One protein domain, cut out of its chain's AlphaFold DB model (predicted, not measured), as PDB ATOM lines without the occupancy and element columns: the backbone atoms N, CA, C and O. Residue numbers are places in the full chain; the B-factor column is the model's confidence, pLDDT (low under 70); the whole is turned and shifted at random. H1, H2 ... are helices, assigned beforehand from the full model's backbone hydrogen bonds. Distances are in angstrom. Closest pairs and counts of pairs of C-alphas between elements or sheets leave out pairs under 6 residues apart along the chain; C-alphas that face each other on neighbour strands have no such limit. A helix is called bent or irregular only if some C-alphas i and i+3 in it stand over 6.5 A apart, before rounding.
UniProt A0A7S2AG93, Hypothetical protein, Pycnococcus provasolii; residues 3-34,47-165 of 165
ATOM      1  N   ALA A   3     -15.363  15.544  28.838       72.19
ATOM      2  CA  ALA A   3     -16.411  15.624  27.817       72.19
ATOM      3  C   ALA A   3     -17.551  16.593  28.191       72.19
ATOM      4  O   ALA A   3     -18.348  16.944  27.320       72.19
ATOM      5  N   ALA A   4     -17.648  17.011  29.461       79.19
ATOM      6  CA  ALA A   4     -18.780  17.795  29.956       79.19
ATOM      7  C   ALA A   4     -18.909  19.173  29.273       79.19
ATOM      8  O   ALA A   4     -20.008  19.462  28.798       79.19
ATOM      9  N   PRO A   5     -17.834  19.970  29.088       82.75
ATOM     10  CA  PRO A   5     -17.927  21.225  28.339       82.75
ATOM     11  C   PRO A   5     -18.408  21.030  26.892       82.75
ATOM     12  O   PRO A   5     -19.209  21.803  26.375       82.75
ATOM     13  N   LEU A   6     -18.001  19.938  26.238       82.75
ATOM     14  CA  LEU A   6     -18.373  19.653  24.844       82.75
ATOM     15  C   LEU A   6     -19.839  19.238  24.681       82.75
ATOM     16  O   LEU A   6     -20.402  19.365  23.588       82.75
ATOM     17  N   ALA A   7     -20.466  18.740  25.748       81.19
ATOM     18  CA  ALA A   7     -21.888  18.422  25.750       81.19
ATOM     19  C   ALA A   7     -22.760  19.685  25.619       81.19
ATOM     20  O   ALA A   7     -23.846  19.602  25.047       81.19
ATOM     21  N   TYR A   8     -22.263  20.849  26.055       78.94
ATOM     22  CA  TYR A   8     -22.947  22.133  25.877       78.94
ATOM     23  C   TYR A   8     -22.938  22.608  24.422       78.94
ATOM     24  O   TYR A   8     -23.936  23.148  23.957       78.94
ATOM     25  N   VAL A   9     -21.862  22.339  23.675       78.19
ATOM     26  CA  VAL A   9     -21.739  22.729  22.257       78.19
ATOM     27  C   VAL A   9     -22.699  21.938  21.360       78.19
ATOM     28  O   VAL A   9     -23.253  22.471  20.404       78.19
ATOM     29  N   HIS A  10     -22.898  20.652  21.659       74.81
ATOM     30  CA  HIS A  10     -23.724  19.744  20.857       74.81
ATOM     31  C   HIS A  10     -24.885  19.174  21.676       74.81
ATOM     32  O   HIS A  10     -24.993  17.957  21.864       74.81
ATOM     33  N   SER A  11     -25.773  20.052  22.141       71.75
ATOM     34  CA  SER A  11     -26.973  19.659  22.880       71.75
ATOM     35  C   SER A  11     -27.820  18.701  22.021       71.75
ATOM     36  O   SER A  11     -28.390  19.092  21.006       71.75
ATOM     37  N   GLY A  12     -27.870  17.417  22.392       71.12
ATOM     38  CA  GLY A  12     -28.740  16.418  21.750       71.12
ATOM     39  C   GLY A  12     -28.091  15.472  20.731       71.12
ATOM     40  O   GLY A  12     -28.790  14.618  20.192       71.12
ATOM     41  N   SER A  13     -26.776  15.543  20.482       82.88
ATOM     42  CA  SER A  13     -26.093  14.602  19.574       82.88
ATOM     43  C   SER A  13     -24.835  13.990  20.201       82.88
ATOM     44  O   SER A  13     -23.709  14.351  19.846       82.88
ATOM     45  N   LEU A  14     -25.034  12.978  21.055       81.25
ATOM     46  CA  LEU A  14     -23.963  12.225  21.731       81.25
ATOM     47  C   LEU A  14     -22.861  11.739  20.777       81.25
ATOM     48  O   LEU A  14     -21.683  11.802  21.119       81.25
ATOM     49  N   GLY A  15     -23.225  11.308  19.563       85.38
ATOM     50  CA  GLY A  15     -22.254  10.869  18.556       85.38
ATOM     51  C   GLY A  15     -21.274  11.974  18.149       85.38
ATOM     52  O   GLY A  15     -20.069  11.750  18.133       85.38
ATOM     53  N   ARG A  16     -21.772  13.193  17.900       84.38
ATOM     54  CA  ARG A  16     -20.937  14.355  17.544       84.38
ATOM     55  C   ARG A  16     -20.070  14.811  18.711       84.38
ATOM     56  O   ARG A  16     -18.880  15.037  18.512       84.38
ATOM     57  N   THR A  17     -20.636  14.875  19.919       86.50
ATOM     58  CA  THR A  17     -19.882  15.198  21.140       86.50
ATOM     59  C   THR A  17     -18.729  14.220  21.340       86.50
ATOM     60  O   THR A  17     -17.601  14.642  21.575       86.50
ATOM     61  N   TYR A  18     -18.985  12.917  21.185       87.62
ATOM     62  CA  TYR A  18     -17.954  11.891  21.303       87.62
ATOM     63  C   TYR A  18     -16.879  12.018  20.221       87.62
ATOM     64  O   TYR A  18     -15.695  11.951  20.538       87.62
ATOM     65  N   THR A  19     -17.253  12.223  18.954       88.69
ATOM     66  CA  THR A  19     -16.278  12.386  17.864       88.69
ATOM     67  C   THR A  19     -15.376  13.596  18.092       88.69
ATOM     68  O   THR A  19     -14.161  13.490  17.918       88.69
ATOM     69  N   LEU A  20     -15.949  14.723  18.523       89.25
ATOM     70  CA  LEU A  20     -15.194  15.935  18.824       89.25
ATOM     71  C   LEU A  20     -14.280  15.728  20.035       89.25
ATOM     72  O   LEU A  20     -13.084  15.996  19.937       89.25
ATOM     73  N   PHE A  21     -14.804  15.162  21.126       89.50
ATOM     74  CA  PHE A  21     -14.012  14.816  22.307       89.50
ATOM     75  C   PHE A  21     -12.845  13.894  21.954       89.50
ATOM     76  O   PHE A  21     -11.707  14.171  22.313       89.50
ATOM     77  N   ARG A  22     -13.110  12.819  21.205       90.25
ATOM     78  CA  ARG A  22     -12.086  11.875  20.758       90.25
ATOM     79  C   ARG A  22     -11.005  12.590  19.955       90.25
ATOM     80  O   ARG A  22      -9.828  12.371  20.217       90.25
ATOM     81  N   SER A  23     -11.384  13.440  19.000       89.62
ATOM     82  CA  SER A  23     -10.421  14.196  18.195       89.62
ATOM     83  C   SER A  23      -9.556  15.112  19.065       89.62
ATOM     84  O   SER A  23      -8.334  15.027  18.993       89.62
ATOM     85  N   LEU A  24     -10.176  15.925  19.925       89.56
ATOM     86  CA  LEU A  24      -9.479  16.828  20.846       89.56
ATOM     87  C   LEU A  24      -8.527  16.066  21.779       89.56
ATOM     88  O   LEU A  24      -7.362  16.435  21.926       89.56
ATOM     89  N   TYR A  25      -9.005  14.971  22.366       89.88
ATOM     90  CA  TYR A  25      -8.225  14.170  23.296       89.88
ATOM     91  C   TYR A  25      -7.030  13.513  22.611       89.88
ATOM     92  O   TYR A  25      -5.910  13.668  23.071       89.88
ATOM     93  N   THR A  26      -7.241  12.820  21.488       87.94
ATOM     94  CA  THR A  26      -6.156  12.098  20.795       87.94
ATOM     95  C   THR A  26      -5.092  13.003  20.185       87.94
ATOM     96  O   THR A  26      -3.987  12.531  19.949       87.94
ATOM     97  N   ARG A  27      -5.421  14.267  19.897       86.25
ATOM     98  CA  ARG A  27      -4.492  15.217  19.273       86.25
ATOM     99  C   ARG A  27      -3.770  16.108  20.276       86.25
ATOM    100  O   ARG A  27      -2.621  16.445  20.022       86.25
ATOM    101  N   HIS A  28      -4.436  16.494  21.366       88.06
ATOM    102  CA  HIS A  28      -3.905  17.475  22.315       88.06
ATOM    103  C   HIS A  28      -3.931  16.955  23.757       88.06
ATOM    104  O   HIS A  28      -2.884  16.810  24.380       88.06
ATOM    105  N   LEU A  29      -5.113  16.646  24.309       89.25
ATOM    106  CA  LEU A  29      -5.237  16.419  25.759       89.25
ATOM    107  C   LEU A  29      -4.587  15.114  26.247       89.25
ATOM    108  O   LEU A  29      -4.271  15.002  27.425       89.25
ATOM    109  N   CYS A  30      -4.340  14.130  25.378       88.25
ATOM    110  CA  CYS A  30      -3.635  12.901  25.754       88.25
ATOM    111  C   CYS A  30      -2.199  13.166  26.241       88.25
ATOM    112  O   CYS A  30      -1.692  12.435  27.098       88.25
ATOM    113  N   CYS A  31      -1.555  14.228  25.749       87.25
ATOM    114  CA  CYS A  31      -0.194  14.584  26.136       87.25
ATOM    115  C   CYS A  31      -0.117  15.070  27.596       87.25
ATOM    116  O   CYS A  31       0.887  14.822  28.261       87.25
ATOM    117  N   LEU A  32      -1.219  15.605  28.145       89.56
ATOM    118  CA  LEU A  32      -1.363  15.970  29.565       89.56
ATOM    119  C   LEU A  32      -1.293  14.766  30.520       89.56
ATOM    120  O   LEU A  32      -1.272  14.941  31.735       89.56
ATOM    121  N   HIS A  33      -1.268  13.543  29.990       89.19
ATOM    122  CA  HIS A  33      -1.177  12.298  30.759       89.19
ATOM    123  C   HIS A  33       0.006  11.424  30.344       89.19
ATOM    124  O   HIS A  33       0.146  10.297  30.821       89.19
ATOM    125  N   THR A  34       0.847  11.914  29.437       86.00
ATOM    126  CA  THR A  34       1.976  11.154  28.912       86.00
ATOM    127  C   THR A  34       3.231  11.480  29.717       86.00
ATOM    128  O   THR A  34       3.594  12.644  29.866       86.00
ATOM    129  N   GLN A  47       7.736  19.126  23.166       56.44
ATOM    130  CA  GLN A  47       7.382  20.235  24.063       56.44
ATOM    131  C   GLN A  47       5.902  20.201  24.476       56.44
ATOM    132  O   GLN A  47       5.212  21.217  24.452       56.44
ATOM    133  N   GLY A  48       5.385  19.031  24.843       68.75
ATOM    134  CA  GLY A  48       3.985  18.928  25.263       68.75
ATOM    135  C   GLY A  48       3.652  17.745  26.156       68.75
ATOM    136  O   GLY A  48       2.477  17.543  26.446       68.75
ATOM    137  N   ASP A  49       4.637  16.957  26.583       85.38
ATOM    138  CA  ASP A  49       4.425  15.934  27.599       85.38
ATOM    139  C   ASP A  49       4.273  16.569  28.987       85.38
ATOM    140  O   ASP A  49       4.743  17.678  29.256       85.38
ATOM    141  N   LEU A  50       3.590  15.854  29.879       91.25
ATOM    142  CA  LEU A  50       3.231  16.374  31.193       91.25
ATOM    143  C   LEU A  50       4.448  16.870  32.002       91.25
ATOM    144  O   LEU A  50       4.364  17.977  32.532       91.25
ATOM    145  N   PRO A  51       5.586  16.145  32.080       92.19
ATOM    146  CA  PRO A  51       6.761  16.638  32.799       92.19
ATOM    147  C   PRO A  51       7.297  17.967  32.254       92.19
ATOM    148  O   PRO A  51       7.627  18.849  33.043       92.19
ATOM    149  N   SER A  52       7.337  18.142  30.930       90.75
ATOM    150  CA  SER A  52       7.789  19.393  30.311       90.75
ATOM    151  C   SER A  52       6.846  20.553  30.611       90.75
ATOM    152  O   SER A  52       7.308  21.662  30.861       90.75
ATOM    153  N   LEU A  53       5.531  20.311  30.643       93.56
ATOM    154  CA  LEU A  53       4.540  21.327  31.019       93.56
ATOM    155  C   LEU A  53       4.649  21.714  32.499       93.56
ATOM    156  O   LEU A  53       4.557  22.895  32.827       93.56
ATOM    157  N   CYS A  54       4.893  20.749  33.387       95.56
ATOM    158  CA  CYS A  54       5.154  21.013  34.803       95.56
ATOM    159  C   CYS A  54       6.433  21.842  35.000       95.56
ATOM    160  O   CYS A  54       6.415  22.834  35.724       95.56
ATOM    161  N   ALA A  55       7.523  21.482  34.316       94.88
ATOM    162  CA  ALA A  55       8.773  22.240  34.367       94.88
ATOM    163  C   ALA A  55       8.610  23.656  33.785       94.88
ATOM    164  O   ALA A  55       9.158  24.621  34.322       94.88
ATOM    165  N   ALA A  56       7.828  23.792  32.708       94.88
ATOM    166  CA  ALA A  56       7.486  25.085  32.129       94.88
ATOM    167  C   ALA A  56       6.675  25.942  33.107       94.88
ATOM    168  O   ALA A  56       6.968  27.122  33.238       94.88
ATOM    169  N   PHE A  57       5.712  25.360  33.831       97.56
ATOM    170  CA  PHE A  57       4.957  26.070  34.866       97.56
ATOM    171  C   PHE A  57       5.881  26.655  35.939       97.56
ATOM    172  O   PHE A  57       5.809  27.849  36.218       97.56
ATOM    173  N   GLU A  58       6.766  25.836  36.512       96.62
ATOM    174  CA  GLU A  58       7.682  26.284  37.567       96.62
ATOM    175  C   GLU A  58       8.624  27.382  37.064       96.62
ATOM    176  O   GLU A  58       8.788  28.410  37.721       96.62
ATOM    177  N   SER A  59       9.189  27.194  35.869       96.69
ATOM    178  CA  SER A  59      10.102  28.165  35.258       96.69
ATOM    179  C   SER A  59       9.400  29.493  34.964       96.69
ATOM    180  O   SER A  59       9.917  30.550  35.314       96.69
ATOM    181  N   LEU A  60       8.202  29.444  34.373       96.25
ATOM    182  CA  LEU A  60       7.429  30.633  34.014       96.25
ATOM    183  C   LEU A  60       6.904  31.384  35.240       96.25
ATOM    184  O   LEU A  60       6.844  32.610  35.205       96.25
ATOM    185  N   LEU A  61       6.542  30.685  36.320       97.31
ATOM    186  CA  LEU A  61       6.136  31.331  37.568       97.31
ATOM    187  C   LEU A  61       7.288  32.150  38.158       97.31
ATOM    188  O   LEU A  61       7.086  33.305  38.517       97.31
ATOM    189  N   VAL A  62       8.495  31.577  38.213       96.81
ATOM    190  CA  VAL A  62       9.691  32.280  38.704       96.81
ATOM    191  C   VAL A  62      10.072  33.437  37.781       96.81
ATOM    192  O   VAL A  62      10.407  34.515  38.264       96.81
ATOM    193  N   GLU A  63      10.008  33.236  36.463       95.12
ATOM    194  CA  GLU A  63      10.296  34.288  35.482       95.12
ATOM    195  C   GLU A  63       9.313  35.459  35.596       95.12
ATOM    196  O   GLU A  63       9.713  36.614  35.448       95.12
ATOM    197  N   ARG A  64       8.036  35.178  35.884       93.00
ATOM    198  CA  ARG A  64       7.017  36.221  36.012       93.00
ATOM    199  C   ARG A  64       6.957  36.910  37.352       93.00
ATOM    200  O   ARG A  64       6.758  38.121  37.378       93.00
ATOM    201  N   ASP A  65       7.069  36.161  38.432       95.38
ATOM    202  CA  ASP A  65       6.882  36.693  39.772       95.38
ATOM    203  C   ASP A  65       7.732  35.895  40.764       95.38
ATOM    204  O   ASP A  65       7.253  35.038  41.512       95.38
ATOM    205  N   ALA A  66       9.040  36.158  40.734       96.44
ATOM    206  CA  ALA A  66      10.002  35.515  41.622       96.44
ATOM    207  C   ALA A  66       9.697  35.773  43.109       96.44
ATOM    208  O   ALA A  66       9.966  34.906  43.938       96.44
ATOM    209  N   GLU A  67       9.130  36.939  43.440       97.69
ATOM    210  CA  GLU A  67       8.711  37.291  44.802       97.69
ATOM    211  C   GLU A  67       7.599  36.353  45.276       97.69
ATOM    212  O   GLU A  67       7.747  35.695  46.306       97.69
ATOM    213  N   LEU A  68       6.534  36.209  44.482       97.75
ATOM    214  CA  LEU A  68       5.452  35.274  44.777       97.75
ATOM    215  C   LEU A  68       5.955  33.827  44.857       97.75
ATOM    216  O   LEU A  68       5.607  33.102  45.788       97.75
ATOM    217  N   ALA A  69       6.787  33.399  43.904       97.31
ATOM    218  CA  ALA A  69       7.330  32.041  43.887       97.31
ATOM    219  C   ALA A  69       8.150  31.732  45.151       97.31
ATOM    220  O   ALA A  69       8.033  30.640  45.713       97.31
ATOM    221  N   TYR A  70       8.953  32.695  45.613       97.44
ATOM    222  CA  TYR A  70       9.747  32.562  46.829       97.44
ATOM    223  C   TYR A  70       8.868  32.534  48.079       97.44
ATOM    224  O   TYR A  70       9.003  31.612  48.880       97.44
ATOM    225  N   HIS A  71       7.917  33.466  48.196       98.12
ATOM    226  CA  HIS A  71       6.970  33.526  49.312       98.12
ATOM    227  C   HIS A  71       6.228  32.201  49.503       98.12
ATOM    228  O   HIS A  71       6.223  31.637  50.594       98.12
ATOM    229  N   LEU A  72       5.675  31.643  48.418       97.25
ATOM    230  CA  LEU A  72       4.997  30.345  48.451       97.25
ATOM    231  C   LEU A  72       5.925  29.230  48.954       97.25
ATOM    232  O   LEU A  72       5.506  28.409  49.771       97.25
ATOM    233  N   CYS A  73       7.188  29.216  48.518       96.12
ATOM    234  CA  CYS A  73       8.175  28.256  49.010       96.12
ATOM    235  C   CYS A  73       8.454  28.424  50.513       96.12
ATOM    236  O   CYS A  73       8.541  27.415  51.217       96.12
ATOM    237  N   GLU A  74       8.573  29.656  51.017       96.94
ATOM    238  CA  GLU A  74       8.840  29.936  52.438       96.94
ATOM    239  C   GLU A  74       7.731  29.417  53.358       96.94
ATOM    240  O   GLU A  74       8.016  28.821  54.397       96.94
ATOM    241  N   ILE A  75       6.469  29.551  52.945       96.25
ATOM    242  CA  ILE A  75       5.310  29.031  53.691       96.25
ATOM    243  C   ILE A  75       5.020  27.542  53.406       96.25
ATOM    244  O   ILE A  75       3.984  27.005  53.813       96.25
ATOM    245  N   GLY A  76       5.933  26.848  52.716       95.31
ATOM    246  CA  GLY A  76       5.871  25.405  52.463       95.31
ATOM    247  C   GLY A  76       4.881  24.985  51.373       95.31
ATOM    248  O   GLY A  76       4.414  23.842  51.373       95.31
ATOM    249  N   VAL A  77       4.531  25.883  50.451       96.56
ATOM    250  CA  VAL A  77       3.650  25.613  49.310       96.56
ATOM    251  C   VAL A  77       4.470  25.349  48.053       96.56
ATOM    252  O   VAL A  77       5.162  26.215  47.529       96.56
ATOM    253  N   THR A  78       4.306  24.158  47.482       95.69
ATOM    254  CA  THR A  78       4.754  23.876  46.115       95.69
ATOM    255  C   THR A  78       3.650  24.282  45.143       95.69
ATOM    256  O   THR A  78       2.673  23.547  44.996       95.69
ATOM    257  N   ALA A  79       3.786  25.426  44.464       96.69
ATOM    258  CA  ALA A  79       2.755  25.971  43.567       96.69
ATOM    259  C   ALA A  79       2.259  24.953  42.521       96.69
ATOM    260  O   ALA A  79       1.058  24.852  42.262       96.69
ATOM    261  N   LEU A  80       3.166  24.117  41.995       97.25
ATOM    262  CA  LEU A  80       2.820  23.061  41.045       97.25
ATOM    263  C   LEU A  80       1.804  22.068  41.625       97.25
ATOM    264  O   LEU A  80       0.945  21.603  40.894       97.25
ATOM    265  N   THR A  81       1.833  21.764  42.926       96.25
ATOM    266  CA  THR A  81       0.867  20.824  43.533       96.25
ATOM    267  C   THR A  81      -0.573  21.334  43.481       96.25
ATOM    268  O   THR A  81      -1.497  20.526  43.408       96.25
ATOM    269  N   ILE A  82      -0.758  22.657  43.458       96.94
ATOM    270  CA  ILE A  82      -2.060  23.317  43.313       96.94
ATOM    271  C   ILE A  82      -2.441  23.418  41.832       96.94
ATOM    272  O   ILE A  82      -3.573  23.125  41.468       96.94
ATOM    273  N   ALA A  83      -1.490  23.781  40.967       97.56
ATOM    274  CA  ALA A  83      -1.741  23.937  39.535       97.56
ATOM    275  C   ALA A  83      -1.896  22.601  38.789       97.56
ATOM    276  O   ALA A  83      -2.531  22.539  37.736       97.56
ATOM    277  N   PHE A  84      -1.313  21.517  39.302       96.94
ATOM    278  CA  PHE A  84      -1.242  20.229  38.615       96.94
ATOM    279  C   PHE A  84      -2.621  19.675  38.227       96.94
ATOM    280  O   PHE A  84      -2.787  19.325  37.056       96.94
ATOM    281  N   PRO A  85      -3.639  19.648  39.117       96.25
ATOM    282  CA  PRO A  85      -4.999  19.284  38.736       96.25
ATOM    283  C   PRO A  85      -5.568  20.138  37.599       96.25
ATOM    284  O   PRO A  85      -6.241  19.595  36.722       96.25
ATOM    285  N   TRP A  86      -5.279  21.442  37.558       96.94
ATOM    286  CA  TRP A  86      -5.726  22.322  36.475       96.94
ATOM    287  C   TRP A  86      -5.056  21.963  35.151       96.94
ATOM    288  O   TRP A  86      -5.736  21.837  34.133       96.94
ATOM    289  N   ILE A  87      -3.741  21.727  35.176       95.94
ATOM    290  CA  ILE A  87      -2.952  21.363  33.994       95.94
ATOM    291  C   ILE A  87      -3.444  20.036  33.427       95.94
ATOM    292  O   ILE A  87      -3.820  19.978  32.259       95.94
ATOM    293  N   VAL A  88      -3.512  18.978  34.245       95.06
ATOM    294  CA  VAL A  88      -3.912  17.652  33.751       95.06
ATOM    295  C   VAL A  88      -5.355  17.643  33.267       95.06
ATOM    296  O   VAL A  88      -5.659  16.935  32.314       95.06
ATOM    297  N   THR A  89      -6.246  18.440  33.867       94.81
ATOM    298  CA  THR A  89      -7.652  18.549  33.441       94.81
ATOM    299  C   THR A  89      -7.900  19.582  32.342       94.81
ATOM    300  O   THR A  89      -9.037  19.696  31.878       94.81
ATOM    301  N   ALA A  90      -6.870  20.314  31.903       95.44
ATOM    302  CA  ALA A  90      -7.010  21.499  31.056       95.44
ATOM    303  C   ALA A  90      -8.143  22.423  31.546       95.44
ATOM    304  O   ALA A  90      -8.986  22.850  30.754       95.44
ATOM    305  N   PHE A  91      -8.186  22.652  32.865       96.56
ATOM    306  CA  PHE A  91      -9.182  23.432  33.611       96.56
ATOM    307  C   PHE A  91     -10.632  22.917  33.585       96.56
ATOM    308  O   PHE A  91     -11.527  23.545  34.157       96.56
ATOM    309  N   SER A  92     -10.895  21.751  32.990       94.62
ATOM    310  CA  SER A  92     -12.229  21.148  33.004       94.62
ATOM    311  C   SER A  92     -12.683  20.851  34.435       94.62
ATOM    312  O   SER A  92     -12.162  19.938  35.072       94.62
ATOM    313  N   GLY A  93     -13.742  21.529  34.878       92.50
ATOM    314  CA  GLY A  93     -14.314  21.372  36.220       92.50
ATOM    315  C   GLY A  93     -13.794  22.374  37.252       92.50
ATOM    316  O   GLY A  93     -14.239  22.305  38.390       92.50
ATOM    317  N   TYR A  94     -12.901  23.284  36.853       94.50
ATOM    318  CA  TYR A  94     -12.425  24.393  37.687       94.50
ATOM    319  C   TYR A  94     -12.899  25.757  37.179       94.50
ATOM    320  O   TYR A  94     -13.150  26.652  37.974       94.50
ATOM    321  N   LEU A  95     -13.036  25.908  35.858       95.75
ATOM    322  CA  LEU A  95     -13.581  27.111  35.232       95.75
ATOM    323  C   LEU A  95     -15.012  26.884  34.750       95.75
ATOM    324  O   LEU A  95     -15.422  25.750  34.470       95.75
ATOM    325  N   GLU A  96     -15.732  27.988  34.565       94.69
ATOM    326  CA  GLU A  96     -17.008  27.995  33.861       94.69
ATOM    327  C   GLU A  96     -16.884  27.390  32.458       94.69
ATOM    328  O   GLU A  96     -15.874  27.542  31.766       94.69
ATOM    329  N   VAL A  97     -17.939  26.706  32.005       93.69
ATOM    330  CA  VAL A  97     -17.907  25.932  30.749       93.69
ATOM    331  C   VAL A  97     -17.482  26.792  29.558       93.69
ATOM    332  O   VAL A  97     -16.688  26.344  28.733       93.69
ATOM    333  N   ASN A  98     -17.983  28.025  29.481       94.19
ATOM    334  CA  ASN A  98     -17.645  28.949  28.400       94.19
ATOM    335  C   ASN A  98     -16.154  29.310  28.409       94.19
ATOM    336  O   ASN A  98     -15.525  29.324  27.355       94.19
ATOM    337  N   GLU A  99     -15.576  29.525  29.588       96.56
ATOM    338  CA  GLU A  99     -14.163  29.858  29.757       96.56
ATOM    339  C   GLU A  99     -13.259  28.665  29.408       96.56
ATOM    340  O   GLU A  99     -12.260  28.826  28.704       96.56
ATOM    341  N   VAL A 100     -13.658  27.441  29.780       95.94
ATOM    342  CA  VAL A 100     -12.964  26.214  29.345       95.94
ATOM    343  C   VAL A 100     -12.976  26.082  27.820       95.94
ATOM    344  O   VAL A 100     -11.948  25.771  27.219       95.94
ATOM    345  N   LEU A 101     -14.119  26.327  27.173       94.69
ATOM    346  CA  LEU A 101     -14.219  26.259  25.711       94.69
ATOM    347  C   LEU A 101     -13.344  27.324  25.039       94.69
ATOM    348  O   LEU A 101     -12.635  27.006  24.086       94.69
ATOM    349  N   LEU A 102     -13.311  28.546  25.578       95.88
ATOM    350  CA  LEU A 102     -12.423  29.604  25.092       95.88
ATOM    351  C   LEU A 102     -10.949  29.217  25.223       95.88
ATOM    352  O   LEU A 102     -10.184  29.463  24.291       95.88
ATOM    353  N   LEU A 103     -10.545  28.592  26.334       96.25
ATOM    354  CA  LEU A 103      -9.195  28.051  26.497       96.25
ATOM    355  C   LEU A 103      -8.897  27.000  25.423       96.25
ATOM    356  O   LEU A 103      -7.859  27.060  24.764       96.25
ATOM    357  N   TRP A 104      -9.804  26.046  25.225       94.88
ATOM    358  CA  TRP A 104      -9.596  24.939  24.293       94.88
ATOM    359  C   TRP A 104      -9.553  25.391  22.837       94.88
ATOM    360  O   TRP A 104      -8.766  24.841  22.070       94.88
ATOM    361  N   ASP A 105     -10.286  26.441  22.470       94.12
ATOM    362  CA  ASP A 105     -10.155  27.075  21.157       94.12
ATOM    363  C   ASP A 105      -8.724  27.578  20.908       94.12
ATOM    364  O   ASP A 105      -8.207  27.427  19.801       94.12
ATOM    365  N   ARG A 106      -8.040  28.119  21.930       93.00
ATOM    366  CA  ARG A 106      -6.622  28.519  21.811       93.00
ATOM    367  C   ARG A 106      -5.700  27.308  21.738       93.00
ATOM    368  O   ARG A 106      -4.798  27.300  20.907       93.00
ATOM    369  N   VAL A 107      -5.940  26.284  22.560       92.62
ATOM    370  CA  VAL A 107      -5.153  25.037  22.523       92.62
ATOM    371  C   VAL A 107      -5.190  24.426  21.120       92.62
ATOM    372  O   VAL A 107      -4.161  24.002  20.604       92.62
ATOM    373  N   ILE A 108      -6.360  24.414  20.482       91.62
ATOM    374  CA  ILE A 108      -6.514  23.932  19.106       91.62
ATOM    375  C   ILE A 108      -5.855  24.907  18.119       91.62
ATOM    376  O   ILE A 108      -5.137  24.474  17.220       91.62
ATOM    377  N   GLY A 109      -6.083  26.214  18.279       90.25
ATOM    378  CA  GLY A 109      -5.619  27.245  17.348       90.25
ATOM    379  C   GLY A 109      -4.099  27.411  17.268       90.25
ATOM    380  O   GLY A 109      -3.597  27.814  16.223       90.25
ATOM    381  N   TYR A 110      -3.365  27.092  18.337       87.00
ATOM    382  CA  TYR A 110      -1.899  27.165  18.381       87.00
ATOM    383  C   TYR A 110      -1.188  25.843  18.040       87.00
ATOM    384  O   TYR A 110       0.040  25.780  18.105       87.00
ATOM    385  N   GLU A 111      -1.936  24.797  17.679       83.44
ATOM    386  CA  GLU A 111      -1.418  23.495  17.245       83.44
ATOM    387  C   GLU A 111      -0.359  22.901  18.203       83.44
ATOM    388  O   GLU A 111      -0.701  22.474  19.310       83.44
ATOM    389  N   ASP A 112       0.915  22.864  17.788       77.06
ATOM    390  CA  ASP A 112       2.019  22.192  18.490       77.06
ATOM    391  C   ASP A 112       2.327  22.797  19.872       77.06
ATOM    392  O   ASP A 112       2.703  22.067  20.789       77.06
ATOM    393  N   ILE A 113       2.130  24.109  20.053       82.56
ATOM    394  CA  ILE A 113       2.394  24.808  21.328       82.56
ATOM    395  C   ILE A 113       1.121  25.061  22.144       82.56
ATOM    396  O   ILE A 113       1.176  25.693  23.198       82.56
ATOM    397  N   GLY A 114      -0.036  24.575  21.688       88.12
ATOM    398  CA  GLY A 114      -1.326  24.897  22.300       88.12
ATOM    399  C   GLY A 114      -1.455  24.483  23.764       88.12
ATOM    400  O   GLY A 114      -2.092  25.183  24.547       88.12
ATOM    401  N   LEU A 115      -0.800  23.398  24.184       91.62
ATOM    402  CA  LEU A 115      -0.803  22.985  25.594       91.62
ATOM    403  C   LEU A 115      -0.070  23.979  26.503       91.62
ATOM    404  O   LEU A 115      -0.401  24.078  27.684       91.62
ATOM    405  N   MET A 116       0.854  24.775  25.959       92.94
ATOM    406  CA  MET A 116       1.507  25.844  26.710       92.94
ATOM    407  C   MET A 116       0.509  26.925  27.136       92.94
ATOM    408  O   MET A 116       0.688  27.544  28.180       92.94
ATOM    409  N   THR A 117      -0.596  27.118  26.407       94.50
ATOM    410  CA  THR A 117      -1.657  28.052  26.815       94.50
ATOM    411  C   THR A 117      -2.283  27.664  28.157       94.50
ATOM    412  O   THR A 117      -2.626  28.541  28.945       94.50
ATOM    413  N   VAL A 118      -2.382  26.364  28.461       95.81
ATOM    414  CA  VAL A 118      -2.866  25.872  29.763       95.81
ATOM    415  C   VAL A 118      -1.900  26.276  30.879       95.81
ATOM    416  O   VAL A 118      -2.326  26.748  31.930       95.81
ATOM    417  N   VAL A 119      -0.596  26.142  30.632       96.75
ATOM    418  CA  VAL A 119       0.458  26.522  31.585       96.75
ATOM    419  C   VAL A 119       0.476  28.033  31.813       96.75
ATOM    420  O   VAL A 119       0.489  28.479  32.958       96.75
ATOM    421  N   VAL A 120       0.415  28.822  30.737       96.50
ATOM    422  CA  VAL A 120       0.373  30.291  30.805       96.50
ATOM    423  C   VAL A 120      -0.843  30.763  31.597       96.50
ATOM    424  O   VAL A 120      -0.706  31.656  32.427       96.50
ATOM    425  N   LEU A 121      -2.012  30.145  31.401       97.81
ATOM    426  CA  LEU A 121      -3.198  30.472  32.189       97.81
ATOM    427  C   LEU A 121      -2.994  30.159  33.676       97.81
ATOM    428  O   LEU A 121      -3.322  30.993  34.514       97.81
ATOM    429  N   ALA A 122      -2.431  28.993  34.010       97.94
ATOM    430  CA  ALA A 122      -2.159  28.625  35.397       97.94
ATOM    431  C   ALA A 122      -1.230  29.638  36.079       97.94
ATOM    432  O   ALA A 122      -1.568  30.141  37.146       97.94
ATOM    433  N   VAL A 123      -0.110  30.003  35.446       97.88
ATOM    434  CA  VAL A 123       0.797  31.050  35.957       97.88
ATOM    435  C   VAL A 123       0.075  32.393  36.073       97.88
ATOM    436  O   VAL A 123       0.220  33.092  37.075       97.88
ATOM    437  N   GLY A 124      -0.756  32.729  35.086       97.06
ATOM    438  CA  GLY A 124      -1.579  33.931  35.094       97.06
ATOM    439  C   GLY A 124      -2.496  34.023  36.305       97.06
ATOM    440  O   GLY A 124      -2.595  35.093  36.890       97.06
ATOM    441  N   ILE A 125      -3.121  32.923  36.728       97.81
ATOM    442  CA  ILE A 125      -4.006  32.901  37.906       97.81
ATOM    443  C   ILE A 125      -3.222  33.209  39.185       97.81
ATOM    444  O   ILE A 125      -3.670  34.024  39.991       97.81
ATOM    445  N   PHE A 126      -2.036  32.612  39.346       97.69
ATOM    446  CA  PHE A 126      -1.153  32.914  40.477       97.69
ATOM    447  C   PHE A 126      -0.762  34.393  40.495       97.69
ATOM    448  O   PHE A 126      -0.917  35.060  41.514       97.69
ATOM    449  N   HIS A 127      -0.312  34.926  39.360       95.69
ATOM    450  CA  HIS A 127       0.093  36.325  39.273       95.69
ATOM    451  C   HIS A 127      -1.089  37.296  39.441       95.69
ATOM    452  O   HIS A 127      -0.957  38.331  40.087       95.69
ATOM    453  N   PHE A 128      -2.269  36.956  38.920       95.31
ATOM    454  CA  PHE A 128      -3.482  37.762  39.066       95.31
ATOM    455  C   PHE A 128      -3.914  37.897  40.531       95.31
ATOM    456  O   PHE A 128      -4.350  38.969  40.938       95.31
ATOM    457  N   ARG A 129      -3.743  36.839  41.334       95.88
ATOM    458  CA  ARG A 129      -4.047  36.838  42.775       95.88
ATOM    459  C   ARG A 129      -2.833  37.174  43.654       95.88
ATOM    460  O   ARG A 129      -2.885  36.960  44.863       95.88
ATOM    461  N   ARG A 130      -1.742  37.711  43.083       96.56
ATOM    462  CA  ARG A 130      -0.462  37.909  43.794       96.56
ATOM    463  C   ARG A 130      -0.598  38.683  45.101       96.56
ATOM    464  O   ARG A 130      -0.039  38.261  46.105       96.56
ATOM    465  N   ASP A 131      -1.350  39.782  45.105       97.00
ATOM    466  CA  ASP A 131      -1.404  40.683  46.260       97.00
ATOM    467  C   ASP A 131      -2.102  40.029  47.459       97.00
ATOM    468  O   ASP A 131      -1.790  40.348  48.604       97.00
ATOM    469  N   ASP A 132      -3.027  39.104  47.201       96.56
ATOM    470  CA  ASP A 132      -3.701  38.328  48.237       96.56
ATOM    471  C   ASP A 132      -2.863  37.114  48.650       96.56
ATOM    472  O   ASP A 132      -2.731  36.838  49.840       96.56
ATOM    473  N   LEU A 133      -2.208  36.444  47.697       97.38
ATOM    474  CA  LEU A 133      -1.313  35.316  47.973       97.38
ATOM    475  C   LEU A 133      -0.086  35.712  48.804       97.38
ATOM    476  O   LEU A 133       0.320  34.957  49.684       97.38
ATOM    477  N   LEU A 134       0.481  36.900  48.571       97.81
ATOM    478  CA  LEU A 134       1.590  37.448  49.363       97.81
ATOM    479  C   LEU A 134       1.185  37.789  50.805       97.81
ATOM    480  O   LEU A 134       2.047  37.932  51.668       97.81
ATOM    481  N   ARG A 135      -0.118  37.920  51.086       97.50
ATOM    482  CA  ARG A 135      -0.637  38.124  52.448       97.50
ATOM    483  C   ARG A 135      -0.928  36.817  53.175       97.50
ATOM    484  O   ARG A 135      -1.133  36.860  54.383       97.50
ATOM    485  N   CYS A 136      -0.979  35.688  52.469       97.50
ATOM    486  CA  CYS A 136      -1.175  34.391  53.100       97.50
ATOM    487  C   CYS A 136       0.062  34.009  53.918       97.50
ATOM    488  O   CYS A 136       1.184  34.060  53.416       97.50
ATOM    489  N   GLU A 137      -0.146  33.553  55.148       96.56
ATOM    490  CA  GLU A 137       0.922  33.105  56.049       96.56
ATOM    491  C   GLU A 137       1.028  31.575  56.097       96.56
ATOM    492  O   GLU A 137       2.037  31.020  56.537       96.56
ATOM    493  N   THR A 138      -0.009  30.866  55.637       96.38
ATOM    494  CA  THR A 138      -0.085  29.405  55.728       96.38
ATOM    495  C   THR A 138      -0.438  28.732  54.405       96.38
ATOM    496  O   THR A 138      -1.157  29.261  53.557       96.38
ATOM    497  N   SER A 139       0.004  27.478  54.249       95.31
ATOM    498  CA  SER A 139      -0.368  26.661  53.085       95.31
ATOM    499  C   SER A 139      -1.873  26.393  52.961       95.31
ATOM    500  O   SER A 139      -2.337  26.042  51.878       95.31
ATOM    501  N   ALA A 140      -2.635  26.504  54.054       96.06
ATOM    502  CA  ALA A 140      -4.084  26.327  54.037       96.06
ATOM    503  C   ALA A 140      -4.778  27.530  53.389       96.06
ATOM    504  O   ALA A 140      -5.576  27.327  52.481       96.06
ATOM    505  N   GLU A 141      -4.394  28.751  53.774       97.06
ATOM    506  CA  GLU A 141      -4.926  29.994  53.196       97.06
ATOM    507  C   GLU A 141      -4.681  30.072  51.691       97.06
ATOM    508  O   GLU A 141      -5.586  30.409  50.939       97.06
ATOM    509  N   VAL A 142      -3.487  29.688  51.226       97.25
ATOM    510  CA  VAL A 142      -3.189  29.665  49.785       97.25
ATOM    511  C   VAL A 142      -4.093  28.688  49.036       97.25
ATOM    512  O   VAL A 142      -4.549  28.990  47.935       97.25
ATOM    513  N   ARG A 143      -4.348  27.503  49.609       95.12
ATOM    514  CA  ARG A 143      -5.230  26.513  48.978       95.12
ATOM    515  C   ARG A 143      -6.670  26.997  48.940       95.12
ATOM    516  O   ARG A 143      -7.286  26.855  47.898       95.12
ATOM    517  N   GLU A 144      -7.169  27.579  50.026       95.44
ATOM    518  CA  GLU A 144      -8.512  28.170  50.089       95.44
ATOM    519  C   GLU A 144      -8.654  29.312  49.074       95.44
ATOM    520  O   GLU A 144      -9.584  29.330  48.273       95.44
ATOM    521  N   MET A 145      -7.658  30.201  49.018       95.31
ATOM    522  CA  MET A 145      -7.605  31.310  48.066       95.31
ATOM    523  C   MET A 145      -7.610  30.841  46.611       95.31
ATOM    524  O   MET A 145      -8.048  31.591  45.751       95.31
ATOM    525  N   LEU A 146      -7.110  29.644  46.301       96.12
ATOM    526  CA  LEU A 146      -7.034  29.100  44.938       96.12
ATOM    527  C   LEU A 146      -8.018  27.948  44.686       96.12
ATOM    528  O   LEU A 146      -7.961  27.330  43.623       96.12
ATOM    529  N   GLU A 147      -8.911  27.647  45.629       92.75
ATOM    530  CA  GLU A 147      -9.880  26.557  45.494       92.75
ATOM    531  C   GLU A 147     -10.948  26.898  44.450       92.75
ATOM    532  O   GLU A 147     -11.245  26.079  43.577       92.75
ATOM    533  N   ASP A 148     -11.474  28.124  44.508       92.38
ATOM    534  CA  ASP A 148     -12.443  28.638  43.545       92.38
ATOM    535  C   ASP A 148     -11.785  29.630  42.584       92.38
ATOM    536  O   ASP A 148     -11.375  30.732  42.959       92.38
ATOM    537  N   ILE A 149     -11.679  29.215  41.325       95.25
ATOM    538  CA  ILE A 149     -11.180  30.026  40.208       95.25
ATOM    539  C   ILE A 149     -12.245  30.197  39.117       95.25
ATOM    540  O   ILE A 149     -11.920  30.558  37.988       95.25
ATOM    541  N   SER A 150     -13.515  29.924  39.427       92.81
ATOM    542  CA  SER A 150     -14.616  29.957  38.455       92.81
ATOM    543  C   SER A 150     -14.882  31.349  37.869       92.81
ATOM    544  O   SER A 150     -15.408  31.461  36.763       92.81
ATOM    545  N   ASP A 151     -14.461  32.403  38.571       93.19
ATOM    546  CA  ASP A 151     -14.560  33.809  38.178       93.19
ATOM    547  C   ASP A 151     -13.481  34.257  37.173       93.19
ATOM    548  O   ASP A 151     -13.547  35.369  36.638       93.19
ATOM    549  N   VAL A 152     -12.490  33.407  36.888       95.62
ATOM    550  CA  VAL A 152     -11.384  33.730  35.982       95.62
ATOM    551  C   VAL A 152     -11.872  33.853  34.541       95.62
ATOM    552  O   VAL A 152     -12.329  32.892  33.925       95.62
ATOM    553  N   LEU A 153     -11.658  35.035  33.962       96.88
ATOM    554  CA  LEU A 153     -11.847  35.284  32.535       96.88
ATOM    555  C   LEU A 153     -10.577  34.898  31.769       96.88
ATOM    556  O   LEU A 153      -9.551  35.582  31.839       96.88
ATOM    557  N   VAL A 154     -10.651  33.823  30.990       96.38
ATOM    558  CA  VAL A 154      -9.502  33.199  30.319       96.38
ATOM    559  C   VAL A 154      -8.870  34.133  29.302       96.38
ATOM    560  O   VAL A 154      -7.651  34.289  29.275       96.38
ATOM    561  N   VAL A 155      -9.676  34.754  28.440       95.25
ATOM    562  CA  VAL A 155      -9.143  35.569  27.337       95.25
ATOM    563  C   VAL A 155      -8.418  36.819  27.849       95.25
ATOM    564  O   VAL A 155      -7.268  37.005  27.445       95.25
ATOM    565  N   PRO A 156      -9.009  37.640  28.741       95.62
ATOM    566  CA  PRO A 156      -8.307  38.781  29.322       95.62
ATOM    567  C   PRO A 156      -7.029  38.378  30.061       95.62
ATOM    568  O   PRO A 156      -5.996  39.024  29.892       95.62
ATOM    569  N   LEU A 157      -7.071  37.291  30.839       95.56
ATOM    570  CA  LEU A 157      -5.923  36.871  31.635       95.56
ATOM    571  C   LEU A 157      -4.767  36.362  30.765       95.56
ATOM    572  O   LEU A 157      -3.615  36.732  30.988       95.56
ATOM    573  N   LEU A 158      -5.060  35.579  29.723       94.38
ATOM    574  CA  LEU A 158      -4.052  35.168  28.742       94.38
ATOM    575  C   LEU A 158      -3.441  36.373  28.020       94.38
ATOM    576  O   LEU A 158      -2.230  36.413  27.816       94.38
ATOM    577  N   GLN A 159      -4.258  37.361  27.642       92.25
ATOM    578  CA  GLN A 159      -3.768  38.582  27.001       92.25
ATOM    579  C   GLN A 159      -2.834  39.371  27.921       92.25
ATOM    580  O   GLN A 159      -1.786  39.818  27.463       92.25
ATOM    581  N   LEU A 160      -3.176  39.496  29.205       90.69
ATOM    582  CA  LEU A 160      -2.298  40.109  30.198       90.69
ATOM    583  C   LEU A 160      -0.951  39.370  30.237       90.69
ATOM    584  O   LEU A 160       0.095  39.963  29.995       90.69
ATOM    585  N   CYS A 161      -0.969  38.047  30.403       88.56
ATOM    586  CA  CYS A 161       0.258  37.256  30.521       88.56
ATOM    587  C   CYS A 161       1.183  37.366  29.298       88.56
ATOM    588  O   CYS A 161       2.405  37.426  29.460       88.56
ATOM    589  N   LEU A 162       0.605  37.388  28.092       85.38
ATOM    590  CA  LEU A 162       1.341  37.367  26.824       85.38
ATOM    591  C   LEU A 162       1.783  38.754  26.335       85.38
ATOM    592  O   LEU A 162       2.786  38.838  25.631       85.38
ATOM    593  N   TYR A 163       1.048  39.823  26.660       81.06
ATOM    594  CA  TYR A 163       1.285  41.155  26.083       81.06
ATOM    595  C   TYR A 163       1.789  42.205  27.072       81.06
ATOM    596  O   TYR A 163       2.303  43.227  26.625       81.06
ATOM    597  N   THR A 164       1.690  41.989  28.386       62.84
ATOM    598  CA  THR A 164       2.275  42.904  29.384       62.84
ATOM    599  C   THR A 164       3.592  42.362  29.940       62.84
ATOM    600  O   THR A 164       3.820  42.396  31.146       62.84
ATOM    601  N   ALA A 165       4.430  41.794  29.063       50.72
ATOM    602  CA  ALA A 165       5.772  41.312  29.389       50.72
ATOM    603  C   ALA A 165       6.834  42.398  29.424       50.72
ATOM    604  O   ALA A 165       6.906  43.175  28.448       50.72
TER     605      ALA A 165
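What this domain is: This is residues 3 to 34 and 47 to 165 of the 165 residues of the protein "Hypothetical protein" of Pycnococcus provasolii (UniProt A0A7S2AG93). A long, kinked helix, H8, runs through the core, with H4, H6, H7 and H11 packed round it at crossed angles. H1 and H2 make a corner at one end of the longest axis; H5, H9 and H10 gather at the other. The printed part has 151 residues with eleven named helices, H1 to H11 in chain order, and no named strand: all helix. It is compact, with a radius of gyration of the C-alphas of 15.8 A, and elongated, spanning 49 by 28 by 28 A.

How they stand to each other: Start at H1, residues 4 to 9, which touches H2, residues 14 to 27, at a steep tilt of 62 degrees; the closest C-alphas, of Ala 7 and Thr 17, are 6.0 A apart. H3, residues 29 to 33, meets H2 only through their link. H4, residues 50 to 64, only just touches H3, with 3 pairs of C-alphas within 8 A and with residue 50 alone; the closest are Leu 32 and Leu 50, 4.9 A. H5, residues 66 to 74, touches H4 only at the corner, and only just, with 3 pairs; the closest C-alphas are those of Val 62 and Ala 69, 5.7 A. H6, residues 79 to 89, touches H4, closest at C-alphas 58 and 80, 6.8 A. H7, residues 97 to 109, touches H1 with residues 97 to 101 alone, closest at C-alphas 5 and 97, 5.3 A. Next comes H8, residues 111 to 128, a hub like H4; H7 and H8 are a hairpin, with C-alphas 107 and 114 closest at 3.8 A. H8 also touches H4, at a steep tilt of 44 degrees, closest at C-alphas 61 and 123, 5.6 A. H9, residues 130 to 133, and H10, residues 139 to 145, are close but not clearly touching, with C-alphas 133 and 142 closest at 6.2 A. H11, residues 154 to 163, is about perpendicular to H8 at 87 degrees and touches it, closest at C-alphas 121 and 158, 5.9 A. Every O i to N i+4 pair is within hydrogen-bond range in H2, H4, H5, H7, H10 and H11; H6 has 5 of 7, H8 9 of 14, H1 0 of 2 and H3 0 of 1, but O i to N i+3 gives 3 of 3 in H1 and 2 of 2 in H3, and H9 is too short.

Where its parts are: Find C-alpha 4, where H1 begins, at (-18.780, 17.795, 29.956). H2 is 19.9 A long, H4 20.8 A, H6 16.3 A and H7 18.2 A. H8, 26.2 A, begins at C-alpha 111, (-1.418, 23.495, 17.245), and has a kink of 26 degrees near residue 122; it is irregular, with C-alphas 112 and 115 7.7 A apart. H6 is only just irregular, with C-alphas 82 and 85 6.8 A apart. H11 ends at C-alpha 163, (1.285, 41.155, 26.083).

The domain as a whole: The farthest C-alphas, of Gly 12 and Glu 74, are 50.4 A apart. Residues 35 to 46 are not printed, and C-alphas 34 and 47 are 11.6 A apart across the cut. Of the links printed whole, no link is long. Mean pLDDT of the printed part is 91.5; residues 47 to 48 and 164 to 165 are under 70.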